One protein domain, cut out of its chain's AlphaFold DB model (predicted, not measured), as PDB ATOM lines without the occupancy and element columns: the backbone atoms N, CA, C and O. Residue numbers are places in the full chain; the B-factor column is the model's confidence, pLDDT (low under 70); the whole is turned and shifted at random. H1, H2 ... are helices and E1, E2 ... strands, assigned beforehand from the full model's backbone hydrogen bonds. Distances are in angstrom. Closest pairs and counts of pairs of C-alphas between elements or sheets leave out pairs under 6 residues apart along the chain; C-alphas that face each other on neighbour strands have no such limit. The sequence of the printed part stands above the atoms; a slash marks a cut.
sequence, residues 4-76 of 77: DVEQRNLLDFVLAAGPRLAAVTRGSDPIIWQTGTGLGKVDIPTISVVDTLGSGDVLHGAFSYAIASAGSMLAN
ATOM      1  N   ASP A   4     224.205 235.004 202.814       73.62
ATOM      2  CA  ASP A   4     225.142 234.884 201.700       73.62
ATOM      3  C   ASP A   4     226.477 235.594 201.955       73.62
ATOM      4  O   ASP A   4     227.490 235.194 201.388       73.62
ATOM      5  N   VAL A   5     226.510 236.619 202.809       79.75
ATOM      6  CA  VAL A   5     227.765 237.296 203.164       79.75
ATOM      7  C   VAL A   5     228.575 236.421 204.128       79.75
ATOM      8  O   VAL A   5     229.793 236.345 204.007       79.75
ATOM      9  N   GLU A   6     227.919 235.719 205.057       87.75
ATOM     10  CA  GLU A   6     228.597 234.791 205.977       87.75
ATOM     11  C   GLU A   6     229.256 233.640 205.206       87.75
ATOM     12  O   GLU A   6     230.417 233.299 205.429       87.75
ATOM     13  N   GLN A   7     228.537 233.100 204.224       89.31
ATOM     14  CA  GLN A   7     229.050 232.037 203.372       89.31
ATOM     15  C   GLN A   7     230.208 232.491 202.496       89.31
ATOM     16  O   GLN A   7     231.149 231.728 202.322       89.31
ATOM     17  N   ARG A   8     230.180 233.720 201.969       88.50
ATOM     18  CA  ARG A   8     231.325 234.266 201.228       88.50
ATOM     19  C   ARG A   8     232.566 234.349 202.103       88.50
ATOM     20  O   ARG A   8     233.592 233.825 201.703       88.50
ATOM     21  N   ASN A   9     232.453 234.882 203.320       92.88
ATOM     22  CA  ASN A   9     233.595 234.949 204.236       92.88
ATOM     23  C   ASN A   9     234.175 233.557 204.543       92.88
ATOM     24  O   ASN A   9     235.392 233.394 204.608       92.88
ATOM     25  N   LEU A  10     233.313 232.547 204.706       94.44
ATOM     26  CA  LEU A  10     233.742 231.156 204.863       94.44
ATOM     27  C   LEU A  10     234.474 230.642 203.614       94.44
ATOM     28  O   LEU A  10     235.538 230.038 203.732       94.44
ATOM     29  N   LEU A  11     233.915 230.867 202.423       96.25
ATOM     30  CA  LEU A  11     234.519 230.421 201.167       96.25
ATOM     31  C   LEU A  11     235.847 231.138 200.891       96.25
ATOM     32  O   LEU A  11     236.799 230.480 200.486       96.25
ATOM     33  N   ASP A  12     235.947 232.435 201.185       95.62
ATOM     34  CA  ASP A  12     237.188 233.213 201.105       95.62
ATOM     35  C   ASP A  12     238.259 232.640 202.037       95.62
ATOM     36  O   ASP A  12     239.402 232.437 201.623       95.62
ATOM     37  N   PHE A  13     237.888 232.319 203.280       96.19
ATOM     38  CA  PHE A  13     238.793 231.694 204.243       96.19
ATOM     39  C   PHE A  13     239.307 230.333 203.748       96.19
ATOM     40  O   PHE A  13     240.504 230.058 203.826       96.19
ATOM     41  N   VAL A  14     238.424 229.496 203.195       96.81
ATOM     42  CA  VAL A  14     238.809 228.193 202.633       96.81
ATOM     43  C   VAL A  14     239.712 228.367 201.412       96.81
ATOM     44  O   VAL A  14     240.728 227.688 201.321       96.81
ATOM     45  N   LEU A  15     239.390 229.281 200.491       96.94
ATOM     46  CA  LEU A  15     240.202 229.550 199.297       96.94
ATOM     47  C   LEU A  15     241.591 230.092 199.655       96.94
ATOM     48  O   LEU A  15     242.579 229.701 199.033       96.94
ATOM     49  N   ALA A  16     241.692 230.930 200.691       97.06
ATOM     50  CA  ALA A  16     242.969 231.434 201.193       97.06
ATOM     51  C   ALA A  16     243.906 230.311 201.685       97.06
ATOM     52  O   ALA A  16     245.122 230.500 201.706       97.06
ATOM     53  N   ALA A  17     243.370 229.132 202.022       97.00
ATOM     54  CA  ALA A  17     244.158 227.961 202.403       97.00
ATOM     55  C   ALA A  17     244.749 227.179 201.207       97.00
ATOM     56  O   ALA A  17     245.483 226.215 201.423       97.00
ATOM     57  N   GLY A  18     244.459 227.565 199.955       96.44
ATOM     58  CA  GLY A  18     245.063 226.983 198.746       96.44
ATOM     59  C   GLY A  18     244.152 226.251 197.739       96.44
ATOM     60  O   GLY A  18     244.582 226.101 196.589       96.44
ATOM     61  N   PRO A  19     242.925 225.790 198.062       96.25
ATOM     62  CA  PRO A  19     241.994 225.268 197.063       96.25
ATOM     63  C   PRO A  19     241.684 226.280 195.951       96.25
ATOM     64  O   PRO A  19     241.547 227.475 196.190       96.25
ATOM     65  N   ARG A  20     241.507 225.794 194.716       95.00
ATOM     66  CA  ARG A  20     241.112 226.637 193.565       95.00
ATOM     67  C   ARG A  20     239.604 226.889 193.488       95.00
ATOM     68  O   ARG A  20     239.171 227.803 192.790       95.00
ATOM     69  N   LEU A  21     238.828 226.049 194.165       95.88
ATOM     70  CA  LEU A  21     237.376 226.081 194.233       95.88
ATOM     71  C   LEU A  21     236.952 225.685 195.648       95.88
ATOM     72  O   LEU A  21     237.474 224.715 196.198       95.88
ATOM     73  N   ALA A  22     235.997 226.419 196.204       96.69
ATOM     74  CA  ALA A  22     235.321 226.101 197.453       96.69
ATOM     75  C   ALA A  22     233.807 226.173 197.227       96.69
ATOM     76  O   ALA A  22     233.324 227.015 196.468       96.69
ATOM     77  N   ALA A  23     233.051 225.297 197.883       95.94
ATOM     78  CA  ALA A  23     231.596 225.295 197.817       95.94
ATOM     79  C   ALA A  23     230.985 224.897 199.162       95.94
ATOM     80  O   ALA A  23     231.595 224.162 199.935       95.94
ATOM     81  N   VAL A  24     229.769 225.376 199.426       95.25
ATOM     82  CA  VAL A  24     229.003 225.075 200.638       95.25
ATOM     83  C   VAL A  24     227.606 224.580 200.275       95.25
ATOM     84  O   VAL A  24     226.841 225.250 199.577       95.25
ATOM     85  N   THR A  25     227.274 223.391 200.768       94.25
ATOM     86  CA  THR A  25     225.951 222.768 200.651       94.25
ATOM     87  C   THR A  25     225.089 223.142 201.847       94.25
ATOM     88  O   THR A  25     225.600 223.265 202.959       94.25
ATOM     89  N   ARG A  26     223.777 223.272 201.647       93.31
ATOM     90  CA  ARG A  26     222.835 223.701 202.693       93.31
ATOM     91  C   ARG A  26     221.521 222.912 202.666       93.31
ATOM     92  O   ARG A  26     220.436 223.470 202.799       93.31
ATOM     93  N   GLY A  27     221.607 221.603 202.444       92.62
ATOM     94  CA  GLY A  27     220.419 220.762 202.300       92.62
ATOM     95  C   GLY A  27     219.582 221.190 201.092       92.62
ATOM     96  O   GLY A  27     220.049 221.084 199.962       92.62
ATOM     97  N   SER A  28     218.361 221.670 201.335       93.44
ATOM     98  CA  SER A  28     217.424 222.108 200.291       93.44
ATOM     99  C   SER A  28     217.723 223.490 199.699       93.44
ATOM    100  O   SER A  28     217.117 223.850 198.694       93.44
ATOM    101  N   ASP A  29     218.614 224.277 200.306       93.69
ATOM    102  CA  ASP A  29     218.986 225.593 199.779       93.69
ATOM    103  C   ASP A  29     220.048 225.482 198.669       93.69
ATOM    104  O   ASP A  29     220.852 224.544 198.676       93.69
ATOM    105  N   PRO A  30     220.150 226.480 197.762       94.75
ATOM    106  CA  PRO A  30     221.165 226.494 196.715       94.75
ATOM    107  C   PRO A  30     222.587 226.297 197.249       94.75
ATOM    108  O   PRO A  30     222.977 226.896 198.263       94.75
ATOM    109  N   ILE A  31     223.390 225.528 196.520       95.19
ATOM    110  CA  ILE A  31     224.830 225.418 196.772       95.19
ATOM    111  C   ILE A  31     225.466 226.738 196.358       95.19
ATOM    112  O   ILE A  31     225.211 227.220 195.257       95.19
ATOM    113  N   ILE A  32     226.302 227.318 197.216       95.81
ATOM    114  CA  ILE A  32     227.125 228.477 196.847       95.81
ATOM    115  C   ILE A  32     228.532 227.984 196.573       95.81
ATOM    116  O   ILE A  32     229.065 227.197 197.353       95.81
ATOM    117  N   TRP A  33     229.134 228.454 195.488       96.12
ATOM    118  CA  TRP A  33     230.512 228.139 195.144       96.12
ATOM    119  C   TRP A  33     231.292 229.398 194.784       96.12
ATOM    120  O   TRP A  33     230.727 230.401 194.341       96.12
ATOM    121  N   GLN A  34     232.605 229.317 194.966       97.19
ATOM    122  CA  GLN A  34     233.546 230.367 194.618       97.19
ATOM    123  C   GLN A  34     234.872 229.769 194.139       97.19
ATOM    124  O   GLN A  34     235.318 228.723 194.610       97.19
ATOM    125  N   THR A  35     235.499 230.450 193.191       95.81
ATOM    126  CA  THR A  35     236.881 230.259 192.747       95.81
ATOM    127  C   THR A  35     237.628 231.582 192.889       95.81
ATOM    128  O   THR A  35     237.034 232.616 193.195       95.81
ATOM    129  N   GLY A  36     238.932 231.593 192.603       90.69
ATOM    130  CA  GLY A  36     239.705 232.841 192.577       90.69
ATOM    131  C   GLY A  36     239.220 233.883 191.554       90.69
ATOM    132  O   GLY A  36     239.627 235.035 191.634       90.69
ATOM    133  N   THR A  37     238.369 233.506 190.592       92.12
ATOM    134  CA  THR A  37     237.933 234.389 189.493       92.12
ATOM    135  C   THR A  37     236.420 234.458 189.309       92.12
ATOM    136  O   THR A  37     235.951 235.163 188.418       92.12
ATOM    137  N   GLY A  38     235.638 233.716 190.091       93.12
ATOM    138  CA  GLY A  38     234.198 233.630 189.889       93.12
ATOM    139  C   GLY A  38     233.462 233.118 191.113       93.12
ATOM    140  O   GLY A  38     234.034 232.468 191.980       93.12
ATOM    141  N   LEU A  39     232.172 233.419 191.172       95.12
ATOM    142  CA  LEU A  39     231.271 232.948 192.212       95.12
ATOM    143  C   LEU A  39     229.905 232.666 191.603       95.12
ATOM    144  O   LEU A  39     229.525 233.276 190.601       95.12
ATOM    145  N   GLY A  40     229.152 231.771 192.224       94.38
ATOM    146  CA  GLY A  40     227.843 231.413 191.711       94.38
ATOM    147  C   GLY A  40     227.019 230.586 192.676       94.38
ATOM    148  O   GLY A  40     227.399 230.329 193.820       94.38
ATOM    149  N   LYS A  41     225.846 230.195 192.181       95.88
ATOM    150  CA  LYS A  41     224.905 229.329 192.879       95.88
ATOM    151  C   LYS A  41     224.490 228.181 191.971       95.88
ATOM    152  O   LYS A  41     224.435 228.351 190.756       95.88
ATOM    153  N   VAL A  42     224.202 227.036 192.574       95.31
ATOM    154  CA  VAL A  42     223.515 225.917 191.927       95.31
ATOM    155  C   VAL A  42     222.206 225.715 192.670       95.31
ATOM    156  O   VAL A  42     222.220 225.387 193.859       95.31
ATOM    157  N   ASP A  43     221.092 225.964 191.988       95.56
ATOM    158  CA  ASP A  43     219.764 225.795 192.568       95.56
ATOM    159  C   ASP A  43     219.463 224.313 192.808       95.56
ATOM    160  O   ASP A  43     219.847 223.445 192.020       95.56
ATOM    161  N   ILE A  44     218.777 224.028 193.914       93.94
ATOM    162  CA  ILE A  44     218.376 222.674 194.297       93.94
ATOM    163  C   ILE A  44     216.887 222.503 193.982       93.94
ATOM    164  O   ILE A  44     216.079 223.336 194.400       93.94
ATOM    165  N   PRO A  45     216.488 221.450 193.246       92.75
ATOM    166  CA  PRO A  45     215.081 221.195 192.988       92.75
ATOM    167  C   PRO A  45     214.348 220.855 194.289       92.75
ATOM    168  O   PRO A  45     214.848 220.107 195.130       92.75
ATOM    169  N   THR A  46     213.124 221.357 194.435       92.62
ATOM    170  CA  THR A  46     212.251 220.956 195.540       92.62
ATOM    171  C   THR A  46     211.763 219.529 195.311       92.62
ATOM    172  O   THR A  46     211.070 219.253 194.333       92.62
ATOM    173  N   ILE A  47     212.114 218.624 196.222       93.00
ATOM    174  CA  ILE A  47     211.743 217.207 196.173       93.00
ATOM    175  C   ILE A  47     211.159 216.752 197.512       93.00
ATOM    176  O   ILE A  47     211.431 217.346 198.555       93.00
ATOM    177  N   SER A  48     210.371 215.675 197.492       95.31
ATOM    178  CA  SER A  48     209.995 214.973 198.721       95.31
ATOM    179  C   SER A  48     211.171 214.108 199.176       95.31
ATOM    180  O   SER A  48     211.625 213.234 198.438       95.31
ATOM    181  N   VAL A  49     211.697 214.391 200.367       93.81
ATOM    182  CA  VAL A  49     212.874 213.714 200.921       93.81
ATOM    183  C   VAL A  49     212.422 212.543 201.787       93.81
ATOM    184  O   VAL A  49     211.677 212.734 202.745       93.81
ATOM    185  N   VAL A  50     212.886 211.340 201.447       95.69
ATOM    186  CA  VAL A  50     212.641 210.121 202.237       95.69
ATOM    187  C   VAL A  50     213.736 209.931 203.289       95.69
ATOM    188  O   VAL A  50     213.431 209.669 204.447       95.69
ATOM    189  N   ASP A  51     214.999 210.098 202.891       95.88
ATOM    190  CA  ASP A  51     216.180 209.983 203.750       95.88
ATOM    191  C   ASP A  51     217.302 210.891 203.211       95.88
ATOM    192  O   ASP A  51     217.425 211.091 202.000       95.88
ATOM    193  N   THR A  52     218.100 211.463 204.110       95.56
ATOM    194  CA  THR A  52     219.258 212.315 203.797       95.56
ATOM    195  C   THR A  52     220.590 211.669 204.166       95.56
ATOM    196  O   THR A  52     221.642 212.274 203.913       95.56
ATOM    197  N   LEU A  53     220.577 210.465 204.748       97.75
ATOM    198  CA  LEU A  53     221.786 209.745 205.123       97.75
ATOM    199  C   LEU A  53     222.685 209.546 203.895       97.75
ATOM    200  O   LEU A  53     222.269 209.022 202.865       97.75
ATOM    201  N   GLY A  54     223.928 210.019 203.996       96.75
ATOM    202  CA  GLY A  54     224.906 209.940 202.908       96.75
ATOM    203  C   GLY A  54     224.706 210.952 201.775       96.75
ATOM    204  O   GLY A  54     225.442 210.903 200.795       96.75
ATOM    205  N   SER A  55     223.773 211.905 201.880       95.25
ATOM    206  CA  SER A  55     223.559 212.927 200.836       95.25
ATOM    207  C   SER A  55     224.825 213.730 200.496       95.25
ATOM    208  O   SER A  55     225.064 214.037 199.328       95.25
ATOM    209  N   GLY A  56     225.672 214.014 201.492       95.44
ATOM    210  CA  GLY A  56     226.978 214.648 201.283       95.44
ATOM    211  C   GLY A  56     227.955 213.769 200.496       95.44
ATOM    212  O   GLY A  56     228.601 214.255 199.569       95.44
ATOM    213  N   ASP A  57     228.012 212.472 200.806       98.00
ATOM    214  CA  ASP A  57     228.880 211.510 200.118       98.00
ATOM    215  C   ASP A  57     228.426 211.274 198.676       98.00
ATOM    216  O   ASP A  57     229.252 211.227 197.767       98.00
ATOM    217  N   VAL A  58     227.111 211.192 198.446       96.75
ATOM    218  CA  VAL A  58     226.528 211.077 197.101       96.75
ATOM    219  C   VAL A  58     226.884 212.300 196.258       96.75
ATOM    220  O   VAL A  58     227.338 212.150 195.123       96.75
ATOM    221  N   LEU A  59     226.725 213.509 196.807       95.12
ATOM    222  CA  LEU A  59     227.073 214.739 196.100       95.12
ATOM    223  C   LEU A  59     228.575 214.808 195.794       95.12
ATOM    224  O   LEU A  59     228.954 215.042 194.645       95.12
ATOM    225  N   HIS A  60     229.432 214.597 196.798       94.69
ATOM    226  CA  HIS A  60     230.881 214.637 196.608       94.69
ATOM    227  C   HIS A  60     231.338 213.560 195.617       94.69
ATOM    228  O   HIS A  60     232.099 213.866 194.704       94.69
ATOM    229  N   GLY A  61     230.807 212.339 195.716       97.06
ATOM    230  CA  GLY A  61     231.095 211.252 194.783       97.06
ATOM    231  C   GLY A  61     230.704 211.584 193.342       97.06
ATOM    232  O   GLY A  61     231.508 211.388 192.430       97.06
ATOM    233  N   ALA A  62     229.511 212.150 193.125       96.25
ATOM    234  CA  ALA A  62     229.068 212.588 191.802       96.25
ATOM    235  C   ALA A  62     229.952 213.715 191.239       96.25
ATOM    236  O   ALA A  62     230.317 213.688 190.063       96.25
ATOM    237  N   PHE A  63     230.347 214.677 192.077       94.31
ATOM    238  CA  PHE A  63     231.255 215.756 191.689       94.31
ATOM    239  C   PHE A  63     232.651 215.233 191.317       94.31
ATOM    240  O   PHE A  63     233.175 215.579 190.256       94.31
ATOM    241  N   SER A  64     233.237 214.352 192.134       95.12
ATOM    242  CA  SER A  64     234.523 213.710 191.841       95.12
ATOM    243  C   SER A  64     234.465 212.901 190.545       95.12
ATOM    244  O   SER A  64     235.372 213.011 189.717       95.12
ATOM    245  N   TYR A  65     233.388 212.137 190.334       96.00
ATOM    246  CA  TYR A  65     233.165 211.395 189.094       96.00
ATOM    247  C   TYR A  65     233.099 212.327 187.878       96.00
ATOM    248  O   TYR A  65     233.752 212.060 186.868       96.00
ATOM    249  N   ALA A  66     232.361 213.438 187.971       93.62
ATOM    250  CA  ALA A  66     232.247 214.408 186.888       93.62
ATOM    251  C   ALA A  66     233.603 215.041 186.529       93.62
ATOM    252  O   ALA A  66     233.932 215.129 185.349       93.62
ATOM    253  N   ILE A  67     234.423 215.415 187.521       91.44
ATOM    254  CA  ILE A  67     235.774 215.958 187.283       91.44
ATOM    255  C   ILE A  67     236.675 214.925 186.604       91.44
ATOM    256  O   ILE A  67     237.325 215.239 185.604       91.44
ATOM    257  N   ALA A  68     236.713 213.695 187.124       92.56
ATOM    258  CA  ALA A  68     237.532 212.630 186.549       92.56
ATOM    259  C   ALA A  68     237.108 212.310 185.104       92.56
ATOM    260  O   ALA A  68     237.950 212.158 184.217       92.56
ATOM    261  N   SER A  69     235.799 212.295 184.848       93.25
ATOM    262  CA  SER A  69     235.228 212.052 183.521       93.25
ATOM    263  C   SER A  69     235.498 213.206 182.553       93.25
ATOM    264  O   SER A  69     235.832 212.961 181.394       93.25
ATOM    265  N   ALA A  70     235.431 214.460 183.008       83.12
ATOM    266  CA  ALA A  70     235.746 215.630 182.188       83.12
ATOM    267  C   ALA A  70     237.219 215.648 181.744       83.12
ATOM    268  O   ALA A  70     237.513 215.981 180.596       83.12
ATOM    269  N   GLY A  71     238.138 215.217 182.616       63.06
ATOM    270  CA  GLY A  71     239.541 215.005 182.251       63.06
ATOM    271  C   GLY A  71     239.721 213.938 181.165       63.06
ATOM    272  O   GLY A  71     240.544 214.111 180.271       63.06
ATOM    273  N   SER A  72     238.911 212.872 181.189       56.53
ATOM    274  CA  SER A  72     238.926 211.829 180.148       56.53
ATOM    275  C   SER A  72     238.328 212.290 178.810       56.53
ATOM    276  O   SER A  72     238.764 211.845 177.753       56.53
ATOM    277  N   MET A  73     237.368 213.222 178.843       49.12
ATOM    278  CA  MET A  73     236.718 213.768 177.648       49.12
ATOM    279  C   MET A  73     237.630 214.732 176.875       49.12
ATOM    280  O   MET A  73     237.566 214.759 175.653       49.12
ATOM    281  N   LEU A  74     238.515 215.470 177.558       45.50
ATOM    282  CA  LEU A  74     239.529 216.326 176.919       45.50
ATOM    283  C   LEU A  74     240.762 215.553 176.417       45.50
ATOM    284  O   LEU A  74     241.527 216.094 175.629       45.50
ATOM    285  N   ALA A  75     240.967 214.309 176.860       47.94
ATOM    286  CA  ALA A  75     242.063 213.452 176.397       47.94
ATOM    287  C   ALA A  75     241.747 212.706 175.082       47.94
ATOM    288  O   ALA A  75     242.643 212.102 174.498       47.94
ATOM    289  N   ASN A  76     240.489 212.749 174.629       41.41
ATOM    290  CA  ASN A  76     239.995 212.104 173.407       41.41
ATOM    291  C   ASN A  76     239.579 213.115 172.315       41.41
ATOM    292  O   ASN A  76     238.790 212.768 171.433       41.41
TER     293      ASN A  76
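This is residues 4 to 76 of the 77 residues of the protein "PfkB domain-containing protein" of Acidimicrobiales bacterium (UniProt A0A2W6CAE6). A small sheet of three strands, E1, E2 and E3, has helix H1 packed on one face, while a long helix H2 lies beyond the other face without packing on it and runs away from the sheet, so that residues 60 to 76 stick out. A long link with no named element, residues 43 to 54, loops out from E3 and folds back to the start of H2. The printed part has 73 residues, with two named helices and three named strands in the order H1, E1, E2, E3, H2; the sheet's order is E1, E2, E3, antiparallel throughout, and the class is mixed, helices and strands. The whole is loose, with a radius of gyration of the C-alphas of 14.2 A, and flat, spanning 38 by 37 by 18 A.

H1, residues 4 to 16, is on the sheet of E1, residues 21 to 26, E2, residues 29 to 35, and E3, residues 38 to 42, at a height over the sheet of 8.3 A. The helix on one face of the sheet makes two layers. H1 lies over E1 and E2 and runs slantwise to the strands, at 36 degrees to E1 on the local plane. The closest C-alphas of H1 and E1 are those of Leu 11 and Ala 22, 5.8 A apart; those of H1 and E2 are Leu 11 and Gln 34, 6.6 A apart. The strands form a meander, each the antiparallel neighbour of the one before. E1 and E2 are a hairpin, their directions 169 degrees apart, with N 24 and O 32 within hydrogen-bond range at 2.8 A. E2 and E3 are a hairpin at 160 degrees, with N 31 and O 42 at 2.9 A and N 35 and O 38 at 2.8 A, both within hydrogen-bond range. H2, residues 55 to 74, is not on the sheet. H2 and E1 are only just apart, their closest C-alphas at 8.2 A, and H1 and H2 are apart. In H1 and H2 every O i to N i+4 pair is within hydrogen-bond range.

H1 begins at C-alpha 4, (225.142, 234.884, 201.700), and is 18.2 A long from first to last C-alpha. E1 measures 17.0 A, E2 19.8 A and E3 13.3 A in the same way. E3 ends at C-alpha 42, (223.515, 225.917, 191.927). H2 measures 29.0 A and ends at C-alpha 74, (239.529, 216.326, 176.919).

The C-alphas of Glu 6 and Asn 76 are the two farthest apart, at 41.3 A. The printed part has no cut. The link from E3 to H2, of 12 residues, is long; the other links are tight. Residues 60 to 76, of which 60 to 74 belong to H2, stand free. The mean pLDDT of the printed part is 90.4, and residues 71 to 76 are under 70.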